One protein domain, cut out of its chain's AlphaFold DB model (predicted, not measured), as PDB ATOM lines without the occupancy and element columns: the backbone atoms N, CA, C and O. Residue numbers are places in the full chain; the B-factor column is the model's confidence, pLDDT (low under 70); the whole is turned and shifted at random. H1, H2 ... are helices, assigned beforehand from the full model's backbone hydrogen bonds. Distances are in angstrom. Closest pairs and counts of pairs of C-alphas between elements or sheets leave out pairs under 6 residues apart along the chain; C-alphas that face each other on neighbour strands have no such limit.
ATOM      1  N   GLN A   2      10.570 -37.908  18.261       53.38
ATOM      2  CA  GLN A   2      10.227 -39.326  18.071       53.38
ATOM      3  C   GLN A   2       8.738 -39.544  17.749       53.38
ATOM      4  O   GLN A   2       8.438 -40.196  16.757       53.38
ATOM      5  N   ASP A   3       7.822 -38.928  18.503       59.50
ATOM      6  CA  ASP A   3       6.378 -39.074  18.252       59.50
ATOM      7  C   ASP A   3       5.953 -38.474  16.909       59.50
ATOM      8  O   ASP A   3       5.154 -39.061  16.191       59.50
ATOM      9  N   THR A   4       6.549 -37.343  16.522       65.12
ATOM     10  CA  THR A   4       6.314 -36.690  15.226       65.12
ATOM     11  C   THR A   4       6.766 -37.580  14.068       65.12
ATOM     12  O   THR A   4       6.000 -37.808  13.139       65.12
ATOM     13  N   LEU A   5       7.975 -38.146  14.146       66.81
ATOM     14  CA  LEU A   5       8.506 -39.052  13.123       66.81
ATOM     15  C   LEU A   5       7.728 -40.368  13.054       66.81
ATOM     16  O   LEU A   5       7.486 -40.883  11.969       66.81
ATOM     17  N   ALA A   6       7.315 -40.901  14.203       70.31
ATOM     18  CA  ALA A   6       6.490 -42.097  14.252       70.31
ATOM     19  C   ALA A   6       5.114 -41.831  13.622       70.31
ATOM     20  O   ALA A   6       4.663 -42.632  12.806       70.31
ATOM     21  N   SER A   7       4.495 -40.686  13.936       76.44
ATOM     22  CA  SER A   7       3.168 -40.312  13.433       76.44
ATOM     23  C   SER A   7       3.103 -40.151  11.914       76.44
ATOM     24  O   SER A   7       2.050 -40.398  11.344       76.44
ATOM     25  N   ILE A   8       4.218 -39.870  11.229       76.62
ATOM     26  CA  ILE A   8       4.267 -39.867   9.753       76.62
ATOM     27  C   ILE A   8       3.839 -41.225   9.167       76.62
ATOM     28  O   ILE A   8       3.238 -41.270   8.099       76.62
ATOM     29  N   ASN A   9       4.104 -42.335   9.863       73.94
ATOM     30  CA  ASN A   9       3.828 -43.679   9.346       73.94
ATOM     31  C   ASN A   9       2.392 -44.171   9.587       73.94
ATOM     32  O   ASN A   9       2.012 -45.194   9.020       73.94
ATOM     33  N   TYR A  10       1.613 -43.520  10.460       77.50
ATOM     34  CA  TYR A  10       0.285 -44.023  10.846       77.50
ATOM     35  C   TYR A  10      -0.790 -42.948  11.060       77.50
ATOM     36  O   TYR A  10      -1.974 -43.279  11.061       77.50
ATOM     37  N   ASP A  11      -0.425 -41.676  11.233       80.12
ATOM     38  CA  ASP A  11      -1.365 -40.561  11.358       80.12
ATOM     39  C   ASP A  11      -1.605 -39.905   9.993       80.12
ATOM     40  O   ASP A  11      -1.155 -38.797   9.692       80.12
ATOM     41  N   PHE A  12      -2.365 -40.614   9.162       77.75
ATOM     42  CA  PHE A  12      -2.781 -40.146   7.839       77.75
ATOM     43  C   PHE A  12      -3.723 -38.935   7.898       77.75
ATOM     44  O   PHE A  12      -3.963 -38.301   6.875       77.75
ATOM     45  N   SER A  13      -4.264 -38.601   9.078       80.12
ATOM     46  CA  SER A  13      -5.086 -37.400   9.253       80.12
ATOM     47  C   SER A  13      -4.232 -36.135   9.291       80.12
ATOM     48  O   SER A  13      -4.628 -35.097   8.762       80.12
ATOM     49  N   LYS A  14      -3.033 -36.240   9.872       78.25
ATOM     50  CA  LYS A  14      -2.063 -35.151   9.973       78.25
ATOM     51  C   LYS A  14      -1.108 -35.095   8.782       78.25
ATOM     52  O   LYS A  14      -0.676 -34.006   8.410       78.25
ATOM     53  N   TYR A  15      -0.813 -36.247   8.182       84.69
ATOM     54  CA  TYR A  15       0.111 -36.377   7.058       84.69
ATOM     55  C   TYR A  15      -0.532 -37.060   5.834       84.69
ATOM     56  O   TYR A  15      -0.073 -38.124   5.414       84.69
ATOM     57  N   PRO A  16      -1.617 -36.500   5.260       86.62
ATOM     58  CA  PRO A  16      -2.340 -37.132   4.151       86.62
ATOM     59  C   PRO A  16      -1.593 -37.088   2.809       86.62
ATOM     60  O   PRO A  16      -1.955 -37.823   1.893       86.62
ATOM     61  N   THR A  17      -0.596 -36.211   2.666       90.12
ATOM     62  CA  THR A  17       0.098 -35.923   1.400       90.12
ATOM     63  C   THR A  17       1.612 -35.870   1.578       90.12
ATOM     64  O   THR A  17       2.101 -35.558   2.672       90.12
ATOM     65  N   LEU A  18       2.374 -36.104   0.507       89.38
ATOM     66  CA  LEU A  18       3.832 -35.934   0.542       89.38
ATOM     67  C   LEU A  18       4.209 -34.498   0.944       89.38
ATOM     68  O   LEU A  18       5.121 -34.300   1.748       89.38
ATOM     69  N   ALA A  19       3.463 -33.507   0.457       90.50
ATOM     70  CA  ALA A  19       3.597 -32.109   0.834       90.50
ATOM     71  C   ALA A  19       3.472 -31.903   2.350       90.50
ATOM     72  O   ALA A  19       4.360 -31.308   2.952       90.50
ATOM     73  N   SER A  20       2.435 -32.459   2.985       89.44
ATOM     74  CA  SER A  20       2.233 -32.330   4.437       89.44
ATOM     75  C   SER A  20       3.348 -32.984   5.262       89.44
ATOM     76  O   SER A  20       3.721 -32.472   6.319       89.44
ATOM     77  N   ILE A  21       3.922 -34.088   4.771       88.62
ATOM     78  CA  ILE A  21       5.070 -34.751   5.404       88.62
ATOM     79  C   ILE A  21       6.295 -33.846   5.332       88.62
ATOM     80  O   ILE A  21       6.952 -33.614   6.344       88.62
ATOM     81  N   VAL A  22       6.594 -33.337   4.139       90.56
ATOM     82  CA  VAL A  22       7.781 -32.524   3.874       90.56
ATOM     83  C   VAL A  22       7.719 -31.181   4.610       90.56
ATOM     84  O   VAL A  22       8.689 -30.804   5.265       90.56
ATOM     85  N   GLU A  23       6.584 -30.487   4.550       89.25
ATOM     86  CA  GLU A  23       6.359 -29.198   5.228       89.25
ATOM     87  C   GLU A  23       6.314 -29.352   6.754       89.25
ATOM     88  O   GLU A  23       6.714 -28.453   7.489       89.25
ATOM     89  N   GLY A  24       5.939 -30.536   7.255       86.44
ATOM     90  CA  GLY A  24       5.986 -30.861   8.682       86.44
ATOM     91  C   GLY A  24       7.381 -30.747   9.318       86.44
ATOM     92  O   GLY A  24       7.488 -30.740  10.547       86.44
ATOM     93  N   PHE A  25       8.444 -30.639   8.513       87.25
ATOM     94  CA  PHE A  25       9.809 -30.425   8.987       87.25
ATOM     95  C   PHE A  25      10.241 -28.958   9.044       87.25
ATOM     96  O   PHE A  25      11.267 -28.706   9.682       87.25
ATOM     97  N   ASP A  26       9.512 -28.013   8.441       85.31
ATOM     98  CA  ASP A  26       9.968 -26.624   8.243       85.31
ATOM     99  C   ASP A  26      10.288 -25.903   9.571       85.31
ATOM    100  O   ASP A  26      11.272 -25.172   9.659       85.31
ATOM    101  N   GLU A  27       9.547 -26.192  10.645       83.69
ATOM    102  CA  GLU A  27       9.796 -25.642  11.992       83.69
ATOM    103  C   GLU A  27      10.616 -26.575  12.902       83.69
ATOM    104  O   GLU A  27      10.722 -26.366  14.112       83.69
ATOM    105  N   SER A  28      11.194 -27.645  12.361       85.12
ATOM    106  CA  SER A  28      11.951 -28.623  13.144       85.12
ATOM    107  C   SER A  28      13.444 -28.280  13.226       85.12
ATOM    108  O   SER A  28      13.960 -27.389  12.550       85.12
ATOM    109  N   TRP A  29      14.190 -29.052  14.022       84.56
ATOM    110  CA  TRP A  29      15.652 -28.943  14.068       84.56
ATOM    111  C   TRP A  29      16.315 -29.162  12.705       84.56
ATOM    112  O   TRP A  29      17.416 -28.662  12.493       84.56
ATOM    113  N   VAL A  30      15.659 -29.868  11.775       85.69
ATOM    114  CA  VAL A  30      16.181 -30.115  10.421       85.69
ATOM    115  C   VAL A  30      16.529 -28.806   9.711       85.69
ATOM    116  O   VAL A  30      17.575 -28.732   9.068       85.69
ATOM    117  N   TYR A  31      15.717 -27.761   9.894       84.88
ATOM    118  CA  TYR A  31      15.939 -26.432   9.316       84.88
ATOM    119  C   TYR A  31      16.508 -25.410  10.311       84.88
ATOM    120  O   TYR A  31      16.434 -24.207  10.083       84.88
ATOM    121  N   GLY A  32      17.149 -25.873  11.388       82.12
ATOM    122  CA  GLY A  32      17.890 -24.988  12.289       82.12
ATOM    123  C   GLY A  32      17.060 -24.369  13.409       82.12
ATOM    124  O   GLY A  32      17.531 -23.425  14.038       82.12
ATOM    125  N   ASN A  33      15.866 -24.898  13.713       84.88
ATOM    126  CA  ASN A  33      15.088 -24.468  14.883       84.88
ATOM    127  C   ASN A  33      15.654 -25.043  16.201       84.88
ATOM    128  O   ASN A  33      14.980 -25.749  16.955       84.88
ATOM    129  N   TYR A  34      16.937 -24.796  16.443       84.56
ATOM    130  CA  TYR A  34      17.663 -25.113  17.664       84.56
ATOM    131  C   TYR A  34      18.686 -24.009  17.940       84.56
ATOM    132  O   TYR A  34      19.117 -23.292  17.039       84.56
ATOM    133  N   ASN A  35      19.106 -23.862  19.195       86.62
ATOM    134  CA  ASN A  35      20.145 -22.898  19.532       86.62
ATOM    135  C   ASN A  35      21.528 -23.473  19.182       86.62
ATOM    136  O   ASN A  35      22.090 -24.266  19.938       86.62
ATOM    137  N   SER A  36      22.080 -23.058  18.043       84.50
ATOM    138  CA  SER A  36      23.390 -23.508  17.554       84.50
ATOM    139  C   SER A  36      24.568 -23.099  18.442       84.50
ATOM    140  O   SER A  36      25.638 -23.683  18.321       84.50
ATOM    141  N   LYS A  37      24.380 -22.148  19.367       87.81
ATOM    142  CA  LYS A  37      25.428 -21.684  20.292       87.81
ATOM    143  C   LYS A  37      25.567 -22.549  21.542       87.81
ATOM    144  O   LYS A  37      26.486 -22.336  22.325       87.81
ATOM    145  N   VAL A  38      24.665 -23.507  21.770       88.81
ATOM    146  CA  VAL A  38      24.694 -24.372  22.966       88.81
ATOM    147  C   VAL A  38      26.047 -25.080  23.161       88.81
ATOM    148  O   VAL A  38      26.538 -25.064  24.291       88.81
ATOM    149  N   PRO A  39      26.696 -25.646  22.121       87.75
ATOM    150  CA  PRO A  39      28.018 -26.256  22.267       87.75
ATOM    151  C   PRO A  39      29.106 -25.258  22.680       87.75
ATOM    152  O   PRO A  39      29.951 -25.585  23.513       87.75
ATOM    153  N   ASP A  40      29.064 -24.041  22.134       88.12
ATOM    154  CA  ASP A  40      30.045 -22.990  22.423       88.12
ATOM    155  C   ASP A  40      29.894 -22.491  23.863       88.12
ATOM    156  O   ASP A  40      30.878 -22.405  24.594       88.12
ATOM    157  N   ILE A  41      28.652 -22.272  24.308       92.12
ATOM    158  CA  ILE A  41      28.330 -21.891  25.690       92.12
ATOM    159  C   ILE A  41      28.799 -22.977  26.669       92.12
ATOM    160  O   ILE A  41      29.383 -22.669  27.709       92.12
ATOM    161  N   ALA A  42      28.575 -24.255  26.350       88.62
ATOM    162  CA  ALA A  42      29.012 -25.363  27.199       88.62
ATOM    163  C   ALA A  42      30.544 -25.415  27.339       88.62
ATOM    164  O   ALA A  42      31.057 -25.631  28.442       88.62
ATOM    165  N   HIS A  43      31.273 -25.168  26.246       86.38
ATOM    166  CA  HIS A  43      32.729 -25.052  26.268       86.38
ATOM    167  C   HIS A  43      33.211 -23.835  27.062       86.38
ATOM    168  O   HIS A  43      34.137 -23.965  27.862       86.38
ATOM    169  N   GLU A  44      32.584 -22.674  26.877       89.44
ATOM    170  CA  GLU A  44      32.952 -21.426  27.551       89.44
ATOM    171  C   GLU A  44      32.759 -21.516  29.070       89.44
ATOM    172  O   GLU A  44      33.622 -21.079  29.833       89.44
ATOM    173  N   ILE A  45      31.680 -22.159  29.528       91.81
ATOM    174  CA  ILE A  45      31.441 -22.412  30.956       91.81
ATOM    175  C   ILE A  45      32.516 -23.341  31.532       91.81
ATOM    176  O   ILE A  45      33.031 -23.074  32.619       91.81
ATOM    177  N   CYS A  46      32.879 -24.409  30.817       90.19
ATOM    178  CA  CYS A  46      33.938 -25.326  31.245       90.19
ATOM    179  C   CYS A  46      35.291 -24.606  31.356       90.19
ATOM    180  O   CYS A  46      35.960 -24.715  32.382       90.19
ATOM    181  N   ALA A  47      35.641 -23.800  30.349       88.88
ATOM    182  CA  ALA A  47      36.867 -23.005  30.341       88.88
ATOM    183  C   ALA A  47      36.896 -21.959  31.468       88.88
ATOM    184  O   ALA A  47      37.905 -21.820  32.152       88.88
ATOM    185  N   SER A  48      35.778 -21.269  31.713       91.81
ATOM    186  CA  SER A  48      35.674 -20.229  32.749       91.81
ATOM    187  C   SER A  48      35.794 -20.771  34.176       91.81
ATOM    188  O   SER A  48      36.129 -20.022  35.088       91.81
ATOM    189  N   ASN A  49      35.511 -22.060  34.376       92.62
ATOM    190  CA  ASN A  49      35.633 -22.733  35.669       92.62
ATOM    191  C   ASN A  49      36.899 -23.605  35.769       92.62
ATOM    192  O   ASN A  49      37.049 -24.323  36.754       92.62
ATOM    193  N   ASP A  50      37.782 -23.561  34.764       89.75
ATOM    194  CA  ASP A  50      38.989 -24.395  34.664       89.75
ATOM    195  C   ASP A  50      38.697 -25.907  34.795       89.75
ATOM    196  O   ASP A  50      39.453 -26.683  35.381       89.75
ATOM    197  N   VAL A  51      37.549 -26.343  34.260       90.94
ATOM    198  CA  VAL A  51      37.115 -27.744  34.290       90.94
ATOM    199  C   VAL A  51      37.147 -28.320  32.882       90.94
ATOM    200  O   VAL A  51      36.503 -27.810  31.971       90.94
ATOM    201  N   ASN A  52      37.828 -29.451  32.710       88.00
ATOM    202  CA  ASN A  52      37.781 -30.225  31.473       88.00
ATOM    203  C   ASN A  52      36.945 -31.495  31.669       88.00
ATOM    204  O   ASN A  52      37.433 -32.511  32.170       88.00
ATOM    205  N   LEU A  53      35.668 -31.433  31.290       90.62
ATOM    206  CA  LEU A  53      34.751 -32.563  31.396       90.62
ATOM    207  C   LEU A  53      34.722 -33.362  30.092       90.62
ATOM    208  O   LEU A  53      34.236 -32.885  29.067       90.62
ATOM    209  N   PHE A  54      35.149 -34.625  30.162       90.94
ATOM    210  CA  PHE A  54      35.038 -35.575  29.050       90.94
ATOM    211  C   PHE A  54      33.609 -35.643  28.487       90.94
ATOM    212  O   PHE A  54      33.415 -35.583  27.277       90.94
ATOM    213  N   SER A  55      32.603 -35.688  29.364       91.62
ATOM    214  CA  SER A  55      31.193 -35.734  28.967       91.62
ATOM    215  C   SER A  55      30.771 -34.530  28.123       91.62
ATOM    216  O   SER A  55      30.013 -34.698  27.173       91.62
ATOM    217  N   VAL A  56      31.272 -33.328  28.425       90.88
ATOM    218  CA  VAL A  56      30.947 -32.117  27.659       90.88
ATOM    219  C   VAL A  56      31.595 -32.170  26.279       90.88
ATOM    220  O   VAL A  56      30.908 -31.950  25.285       90.88
ATOM    221  N   ASN A  57      32.872 -32.550  26.197       87.94
ATOM    222  CA  ASN A  57      33.574 -32.679  24.916       87.94
ATOM    223  C   ASN A  57      32.902 -33.712  23.994       87.94
ATOM    224  O   ASN A  57      32.697 -33.451  22.804       87.94
ATOM    225  N   GLU A  58      32.495 -34.861  24.540       92.62
ATOM    226  CA  GLU A  58      31.785 -35.890  23.773       92.62
ATOM    227  C   GLU A  58      30.403 -35.422  23.317       92.62
ATOM    228  O   GLU A  58      30.023 -35.654  22.168       92.62
ATOM    229  N   MET A  59      29.661 -34.706  24.166       92.31
ATOM    230  CA  MET A  59      28.350 -34.164  23.798       92.31
ATOM    231  C   MET A  59      28.459 -33.076  22.724       92.31
ATOM    232  O   MET A  59      27.646 -33.056  21.802       92.31
ATOM    233  N   VAL A  60      29.490 -32.226  22.769       88.62
ATOM    234  CA  VAL A  60      29.776 -31.245  21.706       88.62
ATOM    235  C   VAL A  60      30.116 -31.948  20.388       88.62
ATOM    236  O   VAL A  60      29.602 -31.582  19.329       88.62
ATOM    237  N   SER A  61      30.952 -32.987  20.440       88.56
ATOM    238  CA  SER A  61      31.289 -33.812  19.272       88.56
ATOM    239  C   SER A  61      30.048 -34.492  18.683       88.56
ATOM    240  O   SER A  61      29.834 -34.466  17.465       88.56
ATOM    241  N   LEU A  62      29.190 -35.054  19.538       90.88
ATOM    242  CA  LEU A  62      27.926 -35.668  19.143       90.88
ATOM    243  C   LEU A  62      26.971 -34.651  18.514       90.88
ATOM    244  O   LEU A  62      26.400 -34.941  17.465       90.88
ATOM    245  N   PHE A  63      26.844 -33.460  19.096       89.44
ATOM    246  CA  PHE A  63      25.999 -32.392  18.564       89.44
ATOM    247  C   PHE A  63      26.409 -32.027  17.131       89.44
ATOM    248  O   PHE A  63      25.586 -32.065  16.220       89.44
ATOM    249  N   LYS A  64      27.709 -31.820  16.881       85.56
ATOM    250  CA  LYS A  64      28.230 -31.557  15.524       85.56
ATOM    251  C   LYS A  64      27.945 -32.703  14.546       85.56
ATOM    252  O   LYS A  64      27.712 -32.471  13.359       85.56
ATOM    253  N   LYS A  65      27.960 -33.959  15.008       87.75
ATOM    254  CA  LYS A  65      27.562 -35.116  14.182       87.75
ATOM    255  C   LYS A  65      26.062 -35.095  13.873       87.75
ATOM    256  O   LYS A  65      25.687 -35.389  12.741       87.75
ATOM    257  N   GLN A  66      25.219 -34.721  14.833       87.06
ATOM    258  CA  GLN A  66      23.777 -34.564  14.622       87.06
ATOM    259  C   GLN A  66      23.484 -33.469  13.590       87.06
ATOM    260  O   GLN A  66      22.682 -33.699  12.690       87.06
ATOM    261  N   GLU A  67      24.196 -32.339  13.619       84.75
ATOM    262  CA  GLU A  67      24.055 -31.286  12.599       84.75
ATOM    263  C   GLU A  67      24.370 -31.790  11.180       84.75
ATOM    264  O   GLU A  67      23.646 -31.481  10.228       84.75
ATOM    265  N   LYS A  68      25.407 -32.627  11.035       84.81
ATOM    266  CA  LYS A  68      25.735 -33.277   9.754       84.81
ATOM    267  C   LYS A  68      24.628 -34.222   9.286       84.81
ATOM    268  O   LYS A  68      24.293 -34.224   8.105       84.81
ATOM    269  N   LEU A  69      24.030 -34.995  10.192       85.75
ATOM    270  CA  LEU A  69      22.898 -35.867   9.858       85.75
ATOM    271  C   LEU A  69      21.675 -35.054   9.416       85.75
ATOM    272  O   LEU A  69      21.026 -35.411   8.434       85.75
ATOM    273  N   LEU A  70      21.398 -33.922  10.067       85.44
ATOM    274  CA  LEU A  70      20.311 -33.021   9.668       85.44
ATOM    275  C   LEU A  70      20.542 -32.419   8.273       85.44
ATOM    276  O   LEU A  70      19.579 -32.136   7.562       85.44
ATOM    277  N   ALA A  71      21.795 -32.240   7.842       81.25
ATOM    278  CA  ALA A  71      22.095 -31.852   6.462       81.25
ATOM    279  C   ALA A  71      21.689 -32.940   5.452       81.25
ATOM    280  O   ALA A  71      21.072 -32.622   4.439       81.25
ATOM    281  N   ALA A  72      21.948 -34.217   5.748       80.06
ATOM    282  CA  ALA A  72      21.510 -35.323   4.892       80.06
ATOM    283  C   ALA A  72      19.975 -35.401   4.793       80.06
ATOM    284  O   ALA A  72      19.435 -35.551   3.699       80.06
ATOM    285  N   VAL A  73      19.266 -35.203   5.910       84.19
ATOM    286  CA  VAL A  73      17.792 -35.149   5.919       84.19
ATOM    287  C   VAL A  73      17.273 -34.004   5.042       84.19
ATOM    288  O   VAL A  73      16.346 -34.212   4.264       84.19
ATOM    289  N   ARG A  74      17.894 -32.817   5.101       86.44
ATOM    290  CA  ARG A  74      17.536 -31.682   4.226       86.44
ATOM    291  C   ARG A  74      17.688 -32.015   2.745       86.44
ATOM    292  O   ARG A  74      16.823 -31.644   1.958       86.44
ATOM    293  N   VAL A  75      18.751 -32.728   2.368       85.44
ATOM    294  CA  VAL A  75      18.947 -33.182   0.982       85.44
ATOM    295  C   VAL A  75      17.804 -34.101   0.555       85.44
ATOM    296  O   VAL A  75      17.201 -33.868  -0.489       85.44
ATOM    297  N   THR A  76      17.447 -35.087   1.378       86.50
ATOM    298  CA  THR A  76      16.323 -35.987   1.084       86.50
ATOM    299  C   THR A  76      14.997 -35.234   0.972       86.50
ATOM    300  O   THR A  76      14.258 -35.453   0.016       86.50
ATOM    301  N   LEU A  77      14.702 -34.309   1.890       87.94
ATOM    302  CA  LEU A  77      13.486 -33.492   1.819       87.94
ATOM    303  C   LEU A  77      13.448 -32.635   0.549       87.94
ATOM    304  O   LEU A  77      12.399 -32.537  -0.078       87.94
ATOM    305  N   ASN A  78      14.580 -32.070   0.124       89.25
ATOM    306  CA  ASN A  78      14.657 -31.325  -1.131       89.25
ATOM    307  C   ASN A  78      14.418 -32.227  -2.351       89.25
ATOM    308  O   ASN A  78      13.676 -31.837  -3.246       89.25
ATOM    309  N   MET A  79      14.961 -33.448  -2.371       86.69
ATOM    310  CA  MET A  79      14.651 -34.415  -3.434       86.69
ATOM    311  C   MET A  79      13.150 -34.727  -3.498       86.69
ATOM    312  O   MET A  79      12.587 -34.833  -4.585       86.69
ATOM    313  N   LEU A  80      12.486 -34.837  -2.342       90.06
ATOM    314  CA  LEU A  80      11.036 -35.029  -2.279       90.06
ATOM    315  C   LEU A  80      10.272 -33.792  -2.775       90.06
ATOM    316  O   LEU A  80       9.314 -33.964  -3.528       90.06
ATOM    317  N   LYS A  81      10.716 -32.569  -2.436       90.31
ATOM    318  CA  LYS A  81      10.155 -31.305  -2.966       90.31
ATOM    319  C   LYS A  81      10.251 -31.226  -4.496       90.31
ATOM    320  O   LYS A  81       9.352 -30.701  -5.146       90.31
ATOM    321  N   GLU A  82      11.307 -31.787  -5.078       88.81
ATOM    322  CA  GLU A  82      11.496 -31.816  -6.531       88.81
ATOM    323  C   GLU A  82      10.693 -32.903  -7.256       88.81
ATOM    324  O   GLU A  82      10.574 -32.855  -8.485       88.81
ATOM    325  N   SER A  83      10.116 -33.858  -6.526       89.31
ATOM    326  CA  SER A  83       9.327 -34.936  -7.120       89.31
ATOM    327  C   SER A  83       8.048 -34.424  -7.791       89.31
ATOM    328  O   SER A  83       7.411 -33.466  -7.341       89.31
ATOM    329  N   ASN A  84       7.617 -35.125  -8.841       87.88
ATOM    330  CA  ASN A  84       6.362 -34.823  -9.528       87.88
ATOM    331  C   ASN A  84       5.158 -34.918  -8.583       87.88
ATOM    332  O   ASN A  84       4.267 -34.085  -8.668       87.88
ATOM    333  N   LEU A  85       5.154 -35.875  -7.644       89.94
ATOM    334  CA  LEU A  85       4.072 -36.020  -6.667       89.94
ATOM    335  C   LEU A  85       3.929 -34.767  -5.792       89.94
ATOM    336  O   LEU A  85       2.832 -34.228  -5.683       89.94
ATOM    337  N   TYR A  86       5.034 -34.258  -5.239       91.75
ATOM    338  CA  TYR A  86       5.008 -33.027  -4.446       91.75
ATOM    339  C   TYR A  86       4.536 -31.829  -5.283       91.75
ATOM    340  O   TYR A  86       3.700 -31.041  -4.837       91.75
ATOM    341  N   LYS A  87       5.027 -31.709  -6.523       90.00
ATOM    342  CA  LYS A  87       4.626 -30.637  -7.448       90.00
ATOM    343  C   LYS A  87       3.128 -30.694  -7.772       90.00
ATOM    344  O   LYS A  87       2.468 -29.661  -7.688       90.00
ATOM    345  N   ILE A  88       2.575 -31.883  -8.028       90.25
ATOM    346  CA  ILE A  88       1.133 -32.106  -8.244       90.25
ATOM    347  C   ILE A  88       0.329 -31.655  -7.028       90.25
ATOM    348  O   ILE A  88      -0.605 -30.868  -7.167       90.25
ATOM    349  N   GLU A  89       0.703 -32.120  -5.836       91.94
ATOM    350  CA  GLU A  89      -0.013 -31.805  -4.595       91.94
ATOM    351  C   GLU A  89       0.001 -30.303  -4.270       91.94
ATOM    352  O   GLU A  89      -0.961 -29.782  -3.706       91.94
ATOM    353  N   LYS A  90       1.069 -29.589  -4.651       91.88
ATOM    354  CA  LYS A  90       1.197 -28.134  -4.470       91.88
ATOM    355  C   LYS A  90       0.653 -27.307  -5.640       91.88
ATOM    356  O   LYS A  90       0.698 -26.080  -5.561       91.88
ATOM    357  N   GLY A  91       0.157 -27.933  -6.709       88.31
ATOM    358  CA  GLY A  91      -0.291 -27.233  -7.919       88.31
ATOM    359  C   GLY A  91       0.842 -26.538  -8.687       88.31
ATOM    360  O   GLY A  91       0.598 -25.574  -9.411       88.31
TER     361      GLY A  91
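What this domain is: This is residues 2 to 91 of the 198 residues of an uncharacterized protein of Methylophaga sp (UniProt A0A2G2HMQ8). One long helix, H4, makes the length of a rod-shaped model, and the chain before it runs beside it the opposite way: H3 folds back on one end of H4 as a helical hairpin, H2 packs near its other end, and a stretch without a named element, residues 24 to 37, links the two. Short H5 turns off beyond that other end of H4 and packs on H2, while H1 lies off to one side and touches no helix. The printed part has 90 residues with five named helices, H1 to H5 in order along the chain, and no named strand; its class is all helix. It is only just loose, close to extended, with a radius of gyration of the C-alphas of 17.9 A and spans of 57 by 24 by 16 A.

How they stand to each other: H1, residues 2 to 7, is apart from H2, residues 18 to 23. H2 touches H4, residues 54 to 82, where H4 takes part with residues 77 to 81 alone. The closest C-alphas of H2 and H4 are those of Val 22 and Leu 77, 6.1 A apart; the two run opposite ways at a steep tilt of 44 degrees. H2 also touches H5, residues 84 to 89, about perpendicular at 77 degrees, the closest C-alphas being those of Ala 19 and Tyr 86, 5.5 A apart. H3, residues 38 to 48, touches H4, which meets it with residues 56 to 63 alone. The closest C-alphas of H3 and H4 are those of Pro 39 and Val 60, 5.3 A apart, and this hairpin runs opposite ways at a shallow tilt of 16 degrees. H4 and H5 are close but not clearly touching, with the C-alphas of Leu 80 and Tyr 86 closest at 6.7 A. H3 and H5 are apart. In H1, H2, H3, H4 and H5 every O i to N i+4 pair is within hydrogen-bond range.

Where its parts are: H1 begins at C-alpha 2, at (10.227, -39.326, 18.071), and H2 follows at residues 18 to 23. H3, residues 38 to 48, is 15.3 A long from first to last C-alpha. H4 runs 42.8 A, from C-alpha 54 at (35.038, -35.575, 29.050) to C-alpha 82 at (11.496, -31.816, -6.531). H5 ends at C-alpha 89, at (-0.013, -31.805, -4.595).

The domain as a whole: The two C-alphas farthest apart, those of Asp 50 and Gly 91, are 58.0 A apart. The printed part has no cut. The link from H2 to H3, 14 residues, is long; that from H1 to H2 is short, and those from H3 to H4 and from H4 to H5 are tight. The mean pLDDT of the printed part is 85.7, and residues 2 to 5 are under 70.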